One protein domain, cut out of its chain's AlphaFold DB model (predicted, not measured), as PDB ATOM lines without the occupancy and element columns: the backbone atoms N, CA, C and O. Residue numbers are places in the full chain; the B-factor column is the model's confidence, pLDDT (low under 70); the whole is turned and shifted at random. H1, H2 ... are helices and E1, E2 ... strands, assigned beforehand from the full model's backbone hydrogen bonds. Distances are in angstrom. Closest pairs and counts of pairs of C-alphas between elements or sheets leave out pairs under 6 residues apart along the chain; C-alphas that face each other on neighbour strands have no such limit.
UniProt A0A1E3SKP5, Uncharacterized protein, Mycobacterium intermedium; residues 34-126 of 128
ATOM      1  N   THR A  34     302.645 198.711 181.365       95.56
ATOM      2  CA  THR A  34     302.361 199.693 180.307       95.56
ATOM      3  C   THR A  34     301.020 200.407 180.495       95.56
ATOM      4  O   THR A  34     300.693 201.326 179.748       95.56
ATOM      5  N   ARG A  35     300.231 200.006 181.502       96.00
ATOM      6  CA  ARG A  35     298.882 200.528 181.778       96.00
ATOM      7  C   ARG A  35     298.729 201.019 183.216       96.00
ATOM      8  O   ARG A  35     297.691 200.818 183.847       96.00
ATOM      9  N   VAL A  36     299.772 201.662 183.733       97.94
ATOM     10  CA  VAL A  36     299.767 202.295 185.057       97.94
ATOM     11  C   VAL A  36     299.502 203.787 184.899       97.94
ATOM     12  O   VAL A  36     300.141 204.454 184.093       97.94
ATOM     13  N   TYR A  37     298.570 204.316 185.684       98.00
ATOM     14  CA  TYR A  37     298.136 205.711 185.620       98.00
ATOM     15  C   TYR A  37     298.255 206.363 186.993       98.00
ATOM     16  O   TYR A  37     298.115 205.684 188.013       98.00
ATOM     17  N   VAL A  38     298.475 207.676 187.026       98.25
ATOM     18  CA  VAL A  38     298.506 208.456 188.272       98.25
ATOM     19  C   VAL A  38     297.463 209.565 188.257       98.25
ATOM     20  O   VAL A  38     297.216 210.198 187.234       98.25
ATOM     21  N   THR A  39     296.824 209.805 189.399       98.38
ATOM     22  CA  THR A  39     295.861 210.896 189.556       98.38
ATOM     23  C   THR A  39     295.842 211.440 190.980       98.38
ATOM     24  O   THR A  39     296.284 210.765 191.912       98.38
ATOM     25  N   GLY A  40     295.325 212.657 191.164       98.06
ATOM     26  CA  GLY A  40     295.124 213.246 192.486       98.06
ATOM     27  C   GLY A  40     294.440 214.617 192.472       98.06
ATOM     28  O   GLY A  40     294.068 215.125 191.418       98.06
ATOM     29  N   MET A  41     294.288 215.199 193.674       97.19
ATOM     30  CA  MET A  41     293.648 216.499 193.984       97.19
ATOM     31  C   MET A  41     294.260 217.127 195.275       97.19
ATOM     32  O   MET A  41     294.827 216.378 196.071       97.19
ATOM     33  N   PRO A  42     294.207 218.453 195.558       95.44
ATOM     34  CA  PRO A  42     294.921 219.432 194.762       95.44
ATOM     35  C   PRO A  42     296.443 219.189 194.860       95.44
ATOM     36  O   PRO A  42     297.127 219.098 193.852       95.44
ATOM     37  N   ASN A  43     296.981 218.918 196.055       95.38
ATOM     38  CA  ASN A  43     298.370 218.509 196.269       95.38
ATOM     39  C   ASN A  43     298.691 217.196 195.552       95.38
ATOM     40  O   ASN A  43     299.770 217.056 194.985       95.38
ATOM     41  N   GLY A  44     297.738 216.261 195.520       97.25
ATOM     42  CA  GLY A  44     297.880 215.033 194.744       97.25
ATOM     43  C   GLY A  44     297.922 215.290 193.236       97.25
ATOM     44  O   GLY A  44     298.629 214.580 192.535       97.25
ATOM     45  N   ALA A  45     297.224 216.317 192.739       97.50
ATOM     46  CA  ALA A  45     297.281 216.708 191.329       97.50
ATOM     47  C   ALA A  45     298.650 217.304 190.982       97.50
ATOM     48  O   ALA A  45     299.246 216.939 189.976       97.50
ATOM     49  N   MET A  46     299.187 218.156 191.858       96.81
ATOM     50  CA  MET A  46     300.535 218.716 191.711       96.81
ATOM     51  C   MET A  46     301.609 217.619 191.747       96.81
ATOM     52  O   MET A  46     302.570 217.673 190.983       96.81
ATOM     53  N   MET A  47     301.428 216.594 192.588       97.69
ATOM     54  CA  MET A  47     302.320 215.434 192.618       97.69
ATOM     55  C   MET A  47     302.166 214.543 191.382       97.69
ATOM     56  O   MET A  47     303.172 214.061 190.874       97.69
ATOM     57  N   ALA A  48     300.942 214.345 190.879       97.62
ATOM     58  CA  ALA A  48     300.707 213.621 189.633       97.62
ATOM     59  C   ALA A  48     301.487 214.279 188.486       97.62
ATOM     60  O   ALA A  48     302.374 213.630 187.951       97.62
ATOM     61  N   LEU A  49     301.283 215.584 188.257       95.69
ATOM     62  CA  LEU A  49     302.015 216.366 187.246       95.69
ATOM     63  C   LEU A  49     303.541 216.282 187.425       95.69
ATOM     64  O   LEU A  49     304.296 216.152 186.463       95.69
ATOM     65  N   ARG A  50     304.028 216.336 188.672       95.94
ATOM     66  CA  ARG A  50     305.457 216.166 188.969       95.94
ATOM     67  C   ARG A  50     305.971 214.787 188.554       95.94
ATOM     68  O   ARG A  50     307.088 214.692 188.048       95.94
ATOM     69  N   LEU A  51     305.193 213.729 188.774       96.56
ATOM     70  CA  LEU A  51     305.562 212.372 188.373       96.56
ATOM     71  C   LEU A  51     305.622 212.246 186.850       96.56
ATOM     72  O   LEU A  51     306.623 211.726 186.364       96.56
ATOM     73  N   GLY A  52     304.657 212.777 186.094       94.06
ATOM     74  CA  GLY A  52     304.738 212.781 184.627       94.06
ATOM     75  C   GLY A  52     305.946 213.542 184.083       94.06
ATOM     76  O   GLY A  52     306.464 213.205 183.022       94.06
ATOM     77  N   CYS A  53     306.456 214.530 184.823       94.00
ATOM     78  CA  CYS A  53     307.666 215.248 184.427       94.00
ATOM     79  C   CYS A  53     308.974 214.541 184.802       94.00
ATOM     80  O   CYS A  53     309.965 214.667 184.086       94.00
ATOM     81  N   GLN A  54     309.009 213.837 185.935       94.69
ATOM     82  CA  GLN A  54     310.255 213.340 186.534       94.69
ATOM     83  C   GLN A  54     310.436 211.820 186.434       94.69
ATOM     84  O   GLN A  54     311.473 211.303 186.853       94.69
ATOM     85  N   THR A  55     309.462 211.079 185.902       95.19
ATOM     86  CA  THR A  55     309.561 209.628 185.714       95.19
ATOM     87  C   THR A  55     308.780 209.145 184.493       95.19
ATOM     88  O   THR A  55     307.854 209.795 184.028       95.19
ATOM     89  N   THR A  56     309.133 207.961 183.993       95.56
ATOM     90  CA  THR A  56     308.425 207.234 182.924       95.56
ATOM     91  C   THR A  56     307.546 206.103 183.465       95.56
ATOM     92  O   THR A  56     307.077 205.254 182.713       95.56
ATOM     93  N   THR A  57     307.338 206.061 184.787       96.44
ATOM     94  CA  THR A  57     306.598 204.981 185.469       96.44
ATOM     95  C   THR A  57     305.129 204.900 185.032       96.44
ATOM     96  O   THR A  57     304.537 203.823 185.078       96.44
ATOM     97  N   PHE A  58     304.528 206.027 184.646       96.94
ATOM     98  CA  PHE A  58     303.100 206.138 184.355       96.94
ATOM     99  C   PHE A  58     302.863 206.370 182.864       96.94
ATOM    100  O   PHE A  58     303.532 207.189 182.244       96.94
ATOM    101  N   ALA A  59     301.879 205.674 182.300       96.19
ATOM    102  CA  ALA A  59     301.470 205.808 180.905       96.19
ATOM    103  C   ALA A  59     300.664 207.094 180.642       96.19
ATOM    104  O   ALA A  59     300.696 207.634 179.537       96.19
ATOM    105  N   ALA A  60     299.920 207.570 181.644       95.88
ATOM    106  CA  ALA A  60     299.241 208.863 181.617       95.88
ATOM    107  C   ALA A  60     298.961 209.372 183.036       95.88
ATOM    108  O   ALA A  60     298.929 208.597 184.003       95.88
ATOM    109  N   GLU A  61     298.694 210.669 183.141       96.38
ATOM    110  CA  GLU A  61     298.347 211.348 184.383       96.38
ATOM    111  C   GLU A  61     297.034 212.131 184.273       96.38
ATOM    112  O   GLU A  61     296.692 212.677 183.222       96.38
ATOM    113  N   ALA A  62     296.288 212.189 185.375       97.06
ATOM    114  CA  ALA A  62     295.075 212.988 185.490       97.06
ATOM    115  C   ALA A  62     295.129 213.882 186.735       97.06
ATOM    116  O   ALA A  62     295.085 213.401 187.870       97.06
ATOM    117  N   ALA A  63     295.198 215.189 186.532       97.56
ATOM    118  CA  ALA A  63     295.260 216.195 187.578       97.56
ATOM    119  C   ALA A  63     293.886 216.855 187.776       97.56
ATOM    120  O   ALA A  63     293.196 217.193 186.813       97.56
ATOM    121  N   VAL A  64     293.474 217.017 189.037       98.25
ATOM    122  CA  VAL A  64     292.220 217.689 189.404       98.25
ATOM    123  C   VAL A  64     292.496 218.799 190.413       98.25
ATOM    124  O   VAL A  64     293.049 218.541 191.478       98.25
ATOM    125  N   ALA A  65     292.070 220.025 190.114       97.19
ATOM    126  CA  ALA A  65     292.222 221.180 191.006       97.19
ATOM    127  C   ALA A  65     293.687 221.434 191.443       97.19
ATOM    128  O   ALA A  65     293.964 221.736 192.602       97.19
ATOM    129  N   GLY A  66     294.649 221.285 190.528       96.00
ATOM    130  CA  GLY A  66     296.072 221.526 190.787       96.00
ATOM    131  C   GLY A  66     296.778 222.193 189.612       96.00
ATOM    132  O   GLY A  66     296.276 222.193 188.496       96.00
ATOM    133  N   THR A  67     297.962 222.750 189.863       95.62
ATOM    134  CA  THR A  67     298.797 223.416 188.849       95.62
ATOM    135  C   THR A  67     300.203 222.814 188.816       95.62
ATOM    136  O   THR A  67     300.608 222.111 189.743       95.62
ATOM    137  N   LEU A  68     300.966 223.066 187.757       94.00
ATOM    138  CA  LEU A  68     302.329 222.565 187.653       94.00
ATOM    139  C   LEU A  68     303.295 223.438 188.470       94.00
ATOM    140  O   LEU A  68     303.536 224.592 188.136       94.00
ATOM    141  N   LEU A  69     303.873 222.869 189.530       93.75
ATOM    142  CA  LEU A  69     304.853 223.545 190.399       93.75
ATOM    143  C   LEU A  69     306.285 223.018 190.231       93.75
ATOM    144  O   LEU A  69     307.163 223.322 191.035       93.75
ATOM    145  N   THR A  70     306.520 222.164 189.238       91.56
ATOM    146  CA  THR A  70     307.820 221.532 188.983       91.56
ATOM    147  C   THR A  70     308.300 221.890 187.584       91.56
ATOM    148  O   THR A  70     307.492 221.978 186.663       91.56
ATOM    149  N   ASP A  71     309.609 222.090 187.425       87.75
ATOM    150  CA  ASP A  71     310.217 222.224 186.103       87.75
ATOM    151  C   ASP A  71     310.140 220.887 185.355       87.75
ATOM    152  O   ASP A  71     310.536 219.839 185.868       87.75
ATOM    153  N   CYS A  72     309.616 220.947 184.138       88.94
ATOM    154  CA  CYS A  72     309.423 219.801 183.262       88.94
ATOM    155  C   CYS A  72     310.283 219.884 182.002       88.94
ATOM    156  O   CYS A  72     309.990 219.233 181.000       88.94
ATOM    157  N   THR A  73     311.329 220.707 182.020       87.94
ATOM    158  CA  THR A  73     312.304 220.773 180.935       87.94
ATOM    159  C   THR A  73     312.951 219.400 180.739       87.94
ATOM    160  O   THR A  73     313.542 218.845 181.660       87.94
ATOM    161  N   GLY A  74     312.832 218.843 179.529       85.50
ATOM    162  CA  GLY A  74     313.376 217.522 179.191       85.50
ATOM    163  C   GLY A  74     312.545 216.330 179.680       85.50
ATOM    164  O   GLY A  74     313.023 215.199 179.608       85.50
ATOM    165  N   ALA A  75     311.323 216.559 180.168       89.31
ATOM    166  CA  ALA A  75     310.393 215.490 180.509       89.31
ATOM    167  C   ALA A  75     310.007 214.647 179.280       89.31
ATOM    168  O   ALA A  75     309.952 215.139 178.152       89.31
ATOM    169  N   HIS A  76     309.705 213.370 179.509       87.50
ATOM    170  CA  HIS A  76     309.222 212.484 178.453       87.50
ATOM    171  C   HIS A  76     307.769 212.820 178.071       87.50
ATOM    172  O   HIS A  76     306.966 213.117 178.964       87.50
ATOM    173  N   PRO A  77     307.393 212.725 176.779       87.00
ATOM    174  CA  PRO A  77     306.007 212.904 176.360       87.00
ATOM    175  C   PRO A  77     305.085 211.930 177.103       87.00
ATOM    176  O   PRO A  77     305.254 210.716 177.022       87.00
ATOM    177  N   THR A  78     304.112 212.475 177.830       87.19
ATOM    178  CA  THR A  78     303.143 211.724 178.638       87.19
ATOM    179  C   THR A  78     301.757 212.293 178.375       87.19
ATOM    180  O   THR A  78     301.605 213.502 178.225       87.19
ATOM    181  N   SER A  79     300.736 211.439 178.295       92.44
ATOM    182  CA  SER A  79     299.357 211.917 178.133       92.44
ATOM    183  C   SER A  79     298.856 212.549 179.434       92.44
ATOM    184  O   SER A  79     298.938 211.920 180.489       92.44
ATOM    185  N   VAL A  80     298.300 213.758 179.348       92.94
ATOM    186  CA  VAL A  80     297.810 214.522 180.505       92.94
ATOM    187  C   VAL A  80     296.322 214.835 180.353       92.94
ATOM    188  O   VAL A  80     295.877 215.305 179.307       92.94
ATOM    189  N   LEU A  81     295.548 214.618 181.418       95.19
ATOM    190  CA  LEU A  81     294.202 215.164 181.592       95.19
ATOM    191  C   LEU A  81     294.210 216.164 182.751       95.19
ATOM    192  O   LEU A  81     294.467 215.784 183.889       95.19
ATOM    193  N   GLN A  82     293.883 217.425 182.478       95.69
ATOM    194  CA  GLN A  82     293.799 218.475 183.493       95.69
ATOM    195  C   GLN A  82     292.347 218.936 183.660       95.69
ATOM    196  O   GLN A  82     291.720 219.401 182.707       95.69
ATOM    197  N   ILE A  83     291.815 218.830 184.877       97.06
ATOM    198  CA  ILE A  83     290.455 219.255 185.232       97.06
ATOM    199  C   ILE A  83     290.550 220.338 186.302       97.06
ATOM    200  O   ILE A  83     290.986 220.082 187.423       97.06
ATOM    201  N   HIS A  84     290.091 221.551 185.985       97.81
ATOM    202  CA  HIS A  84     290.212 222.684 186.903       97.81
ATOM    203  C   HIS A  84     288.994 223.603 186.877       97.81
ATOM    204  O   HIS A  84     288.451 223.901 185.814       97.81
ATOM    205  N   GLY A  85     288.577 224.075 188.053       97.69
ATOM    206  CA  GLY A  85     287.469 225.019 188.190       97.69
ATOM    207  C   GLY A  85     287.932 226.466 188.037       97.69
ATOM    208  O   GLY A  85     288.879 226.890 188.691       97.69
ATOM    209  N   THR A  86     287.236 227.266 187.230       97.62
ATOM    210  CA  THR A  86     287.561 228.696 187.050       97.62
ATOM    211  C   THR A  86     287.322 229.539 188.306       97.62
ATOM    212  O   THR A  86     287.935 230.593 188.459       97.62
ATOM    213  N   ALA A  87     286.468 229.067 189.218       97.81
ATOM    214  CA  ALA A  87     286.174 229.698 190.506       97.81
ATOM    215  C   ALA A  87     287.031 229.159 191.673       97.81
ATOM    216  O   ALA A  87     286.742 229.459 192.832       97.81
ATOM    217  N   ASP A  88     288.056 228.343 191.400       97.38
ATOM    218  CA  ASP A  88     288.945 227.829 192.441       97.38
ATOM    219  C   ASP A  88     289.769 228.975 193.051       97.38
ATOM    220  O   ASP A  88     290.540 229.652 192.373       97.38
ATOM    221  N   THR A  89     289.579 229.212 194.349       96.75
ATOM    222  CA  THR A  89     290.310 230.239 195.108       96.75
ATOM    223  C   THR A  89     291.565 229.690 195.783       96.75
ATOM    224  O   THR A  89     292.396 230.465 196.248       96.75
ATOM    225  N   GLN A  90     291.713 228.368 195.872       95.56
ATOM    226  CA  GLN A  90     292.842 227.691 196.510       95.56
ATOM    227  C   GLN A  90     293.995 227.500 195.529       95.56
ATOM    228  O   GLN A  90     295.146 227.727 195.897       95.56
ATOM    229  N   VAL A  91     293.679 227.137 194.287       97.00
ATOM    230  CA  VAL A  91     294.607 227.104 193.154       97.00
ATOM    231  C   VAL A  91     293.988 227.946 192.036       97.00
ATOM    232  O   VAL A  91     293.188 227.426 191.256       97.00
ATOM    233  N   PRO A  92     294.287 229.256 191.964       97.38
ATOM    234  CA  PRO A  92     293.634 230.146 191.013       97.38
ATOM    235  C   PRO A  92     293.833 229.703 189.562       97.38
ATOM    236  O   PRO A  92     294.957 229.472 189.120       97.38
ATOM    237  N   TYR A  93     292.744 229.643 188.791       97.19
ATOM    238  CA  TYR A  93     292.783 229.207 187.388       97.19
ATOM    239  C   TYR A  93     293.747 230.045 186.528       97.19
ATOM    240  O   TYR A  93     294.466 229.520 185.677       97.19
ATOM    241  N   ASN A  94     293.800 231.352 186.791       97.00
ATOM    242  CA  ASN A  94     294.681 232.291 186.094       97.00
ATOM    243  C   ASN A  94     296.103 232.360 186.688       97.00
ATOM    244  O   ASN A  94     296.906 233.164 186.225       97.00
ATOM    245  N   GLY A  95     296.429 231.513 187.668       95.62
ATOM    246  CA  GLY A  95     297.711 231.511 188.371       95.62
ATOM    247  C   GLY A  95     297.788 232.537 189.503       95.62
ATOM    248  O   GLY A  95     296.832 233.265 189.785       95.62
ATOM    249  N   GLY A  96     298.947 232.587 190.151       96.00
ATOM    250  CA  GLY A  96     299.209 233.443 191.304       96.00
ATOM    251  C   GLY A  96     298.828 232.812 192.652       96.00
ATOM    252  O   GLY A  96     298.544 231.610 192.731       96.00
ATOM    253  N   PRO A  97     298.826 233.615 193.732       96.62
ATOM    254  CA  PRO A  97     298.727 233.111 195.092       96.62
ATOM    255  C   PRO A  97     297.307 232.654 195.442       96.62
ATOM    256  O   PRO A  97     296.344 233.418 195.362       96.62
ATOM    257  N   GLY A  98     297.196 231.423 195.928       95.69
ATOM    258  CA  GLY A  98     295.970 230.865 196.483       95.69
ATOM    259  C   GLY A  98     295.544 231.493 197.813       95.69
ATOM    260  O   GLY A  98     296.332 232.108 198.539       95.69
ATOM    261  N   ALA A  99     294.272 231.298 198.162       95.00
ATOM    262  CA  ALA A  99     293.668 231.821 199.383       95.00
ATOM    263  C   ALA A  99     294.174 231.119 200.655       95.00
ATOM    264  O   ALA A  99     294.323 231.774 201.691       95.00
ATOM    265  N   ALA A 100     294.465 229.812 200.600       91.56
ATOM    266  CA  ALA A 100     295.027 229.097 201.743       91.56
ATOM    267  C   ALA A 100     296.441 229.580 202.069       91.56
ATOM    268  O   ALA A 100     297.309 229.681 201.199       91.56
ATOM    269  N   ARG A 101     296.689 229.799 203.362       93.38
ATOM    270  CA  ARG A 101     297.976 230.262 203.881       93.38
ATOM    271  C   ARG A 101     298.686 229.186 204.696       93.38
ATOM    272  O   ARG A 101     298.078 228.265 205.252       93.38
ATOM    273  N   GLN A 102     300.004 229.284 204.713       89.31
ATOM    274  CA  GLN A 102     300.874 228.570 205.636       89.31
ATOM    275  C   GLN A 102     300.916 229.303 206.988       89.31
ATOM    276  O   GLN A 102     300.403 230.414 207.122       89.31
ATOM    277  N   LEU A 103     301.564 228.702 207.993       92.00
ATOM    278  CA  LEU A 103     301.721 229.315 209.322       92.00
ATOM    279  C   LEU A 103     302.507 230.637 209.287       92.00
ATOM    280  O   LEU A 103     302.290 231.502 210.126       92.00
ATOM    281  N   ASN A 104     303.391 230.803 208.302       92.25
ATOM    282  CA  ASN A 104     304.170 232.024 208.077       92.25
ATOM    283  C   ASN A 104     303.424 233.087 207.239       92.25
ATOM    284  O   ASN A 104     304.027 234.078 206.840       92.25
ATOM    285  N   GLY A 105     302.140 232.875 206.922       91.31
ATOM    286  CA  GLY A 105     301.323 233.805 206.138       91.31
ATOM    287  C   GLY A 105     301.529 233.747 204.619       91.31
ATOM    288  O   GLY A 105     300.754 234.360 203.885       91.31
ATOM    289  N   LEU A 106     302.504 232.983 204.117       91.38
ATOM    290  CA  LEU A 106     302.696 232.792 202.678       91.38
ATOM    291  C   LEU A 106     301.565 231.943 202.077       91.38
ATOM    292  O   LEU A 106     300.991 231.096 202.775       91.38
ATOM    293  N   PRO A 107     301.209 232.151 200.794       91.44
ATOM    294  CA  PRO A 107     300.271 231.267 200.110       91.44
ATOM    295  C   PRO A 107     300.781 229.820 200.126       91.44
ATOM    296  O   PRO A 107     301.981 229.553 200.037       91.44
ATOM    297  N   ARG A 108     299.864 228.860 200.255       90.88
ATOM    298  CA  ARG A 108     300.206 227.435 200.122       90.88
ATOM    299  C   ARG A 108     300.565 227.064 198.689       90.88
ATOM    300  O   ARG A 108     301.390 226.182 198.494       90.88
ATOM    301  N   VAL A 109     299.937 227.728 197.726       93.12
ATOM    302  CA  VAL A 109     300.169 227.547 196.295       93.12
ATOM    303  C   VAL A 109     300.333 228.924 195.678       93.12
ATOM    304  O   VAL A 109     299.489 229.791 195.884       93.12
ATOM    305  N   ASP A 110     301.420 229.110 194.946       94.88
ATOM    306  CA  ASP A 110     301.656 230.261 194.084       94.88
ATOM    307  C   ASP A 110     302.336 229.723 192.828       94.88
ATOM    308  O   ASP A 110     303.453 229.209 192.893       94.88
ATOM    309  N   GLY A 111     301.595 229.685 191.727       93.12
ATOM    310  CA  GLY A 111     301.972 228.901 190.559       93.12
ATOM    311  C   GLY A 111     301.447 229.476 189.249       93.12
ATOM    312  O   GLY A 111     300.712 230.469 189.245       93.12
ATOM    313  N   PRO A 112     301.829 228.854 188.124       95.06
ATOM    314  CA  PRO A 112     301.423 229.298 186.801       95.06
ATOM    315  C   PRO A 112     299.915 229.119 186.586       95.06
ATOM    316  O   PRO A 112     299.231 228.400 187.323       95.06
ATOM    317  N   SER A 113     299.396 229.767 185.542       95.56
ATOM    318  CA  SER A 113     298.002 229.608 185.135       95.56
ATOM    319  C   SER A 113     297.748 228.201 184.596       95.56
ATOM    320  O   SER A 113     298.623 227.575 183.987       95.56
ATOM    321  N   ILE A 114     296.526 227.706 184.767       95.06
ATOM    322  CA  ILE A 114     296.127 226.403 184.229       95.06
ATOM    323  C   ILE A 114     296.247 226.364 182.697       95.06
ATOM    324  O   ILE A 114     296.813 225.394 182.194       95.06
ATOM    325  N   PRO A 115     295.855 227.412 181.937       93.81
ATOM    326  CA  PRO A 115     296.140 227.471 180.502       93.81
ATOM    327  C   PRO A 115     297.624 227.278 180.161       93.81
ATOM    328  O   PRO A 115     297.943 226.458 179.305       93.81
ATOM    329  N   SER A 116     298.541 227.938 180.876       89.06
ATOM    330  CA  SER A 116     299.983 227.784 180.616       89.06
ATOM    331  C   SER A 116     300.525 226.393 180.971       89.06
ATOM    332  O   SER A 116     301.456 225.910 180.327       89.06
ATOM    333  N   THR A 117     299.910 225.715 181.948       85.50
ATOM    334  CA  THR A 117     300.199 224.305 182.257       85.50
ATOM    335  C   THR A 117     299.774 223.397 181.100       85.50
ATOM    336  O   THR A 117     300.517 222.494 180.727       85.50
ATOM    337  N   ASN A 118     298.623 223.667 180.480       81.75
ATOM    338  CA  ASN A 118     298.112 222.882 179.351       81.75
ATOM    339  C   ASN A 118     298.908 223.120 178.059       81.75
ATOM    340  O   ASN A 118     299.145 222.187 177.300       81.75
ATOM    341  N   GLU A 119     299.387 224.343 177.821       76.50
ATOM    342  CA  GLU A 119     300.254 224.654 176.672       76.50
ATOM    343  C   GLU A 119     301.563 223.846 176.665       76.50
ATOM    344  O   GLU A 119     302.195 223.699 175.618       76.50
ATOM    345  N   ARG A 120     301.985 223.312 177.819       68.69
ATOM    346  CA  ARG A 120     303.098 222.363 177.899       68.69
ATOM    347  C   ARG A 120     302.768 221.036 177.207       68.69
ATOM    348  O   ARG A 120     303.544 220.625 176.351       68.69
ATOM    349  N   ASP A 121     301.645 220.398 177.553       58.22
ATOM    350  CA  ASP A 121     301.178 219.145 176.914       58.22
ATOM    351  C   ASP A 121     301.142 219.312 175.384       58.22
ATOM    352  O   ASP A 121     301.619 218.479 174.613       58.22
ATOM    353  N   ASP A 122     300.698 220.486 174.950       57.69
ATOM    354  CA  ASP A 122     300.595 220.878 173.552       57.69
ATOM    355  C   ASP A 122     301.943 221.128 172.845       57.69
ATOM    356  O   ASP A 122     302.018 221.055 171.612       57.69
ATOM    357  N   ARG A 123     303.010 221.465 173.580       59.00
ATOM    358  CA  ARG A 123     304.375 221.580 173.035       59.00
ATOM    359  C   ARG A 123     305.036 220.213 172.909       59.00
ATOM    360  O   ARG A 123     305.616 219.941 171.861       59.00
ATOM    361  N   ASP A 124     304.877 219.350 173.907       57.28
ATOM    362  CA  ASP A 124     305.489 218.015 173.925       57.28
ATOM    363  C   ASP A 124     304.892 217.085 172.848       57.28
ATOM    364  O   ASP A 124     305.586 216.230 172.299       57.28
ATOM    365  N   ARG A 125     303.624 217.291 172.454       56.66
ATOM    366  CA  ARG A 125     302.999 216.566 171.329       56.66
ATOM    367  C   ARG A 125     303.477 216.987 169.940       56.66
ATOM    368  O   ARG A 125     303.335 216.210 169.004       56.66
ATOM    369  N   ARG A 126     303.987 218.211 169.767       52.41
ATOM    370  CA  ARG A 126     304.415 218.734 168.451       52.41
ATOM    371  C   ARG A 126     305.852 218.365 168.084       52.41
ATOM    372  O   ARG A 126     306.236 218.541 166.932       52.41
TER     373      ARG A 126
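AT A GLANCE: This is residues 34 to 126 of the 128 residues of an uncharacterized protein of Mycobacterium intermedium (UniProt A0A1E3SKP5). This domain has little regular structure: H1 covers E1 and E2 of the parallel sheet E1 E2 E3, H2 lies by E3, and looped residues 84 to 113 extend one end. The 93 printed residues, 37 in named elements, run E1 H1 E2 E3 H2, class mixed. The whole is compact, radius of gyration of the C-alphas 13.1 A, spanning 41 by 23 by 22 A.

IN THESE COORDINATES: Find C-alpha 37 at (298.136, 205.711, 185.620), where E1 begins, running to 40. H1 spans residues 43 to 54, E2 60 to 64, E3 79 to 83; H2, 114 to 124, ends at (305.489, 218.015, 173.925).

HOW THE PARTS SIT: E1, H1 and E2 form a strand-helix-strand unit, its crossover right-handed. Look at N 62 and O 38, 2.9 A, within hydrogen-bond range across E1 and E2. The closest C-alphas of H1 and E2, 45 and 63, are 4.3 A apart. In H1 every O i to N i+4 pair is within range, in H2 5 of 7.

THE WHOLE: The printed part has no cut. The links E2 to E3 and E3 to H2 are long. Residues 120 to 126 have pLDDT under 70.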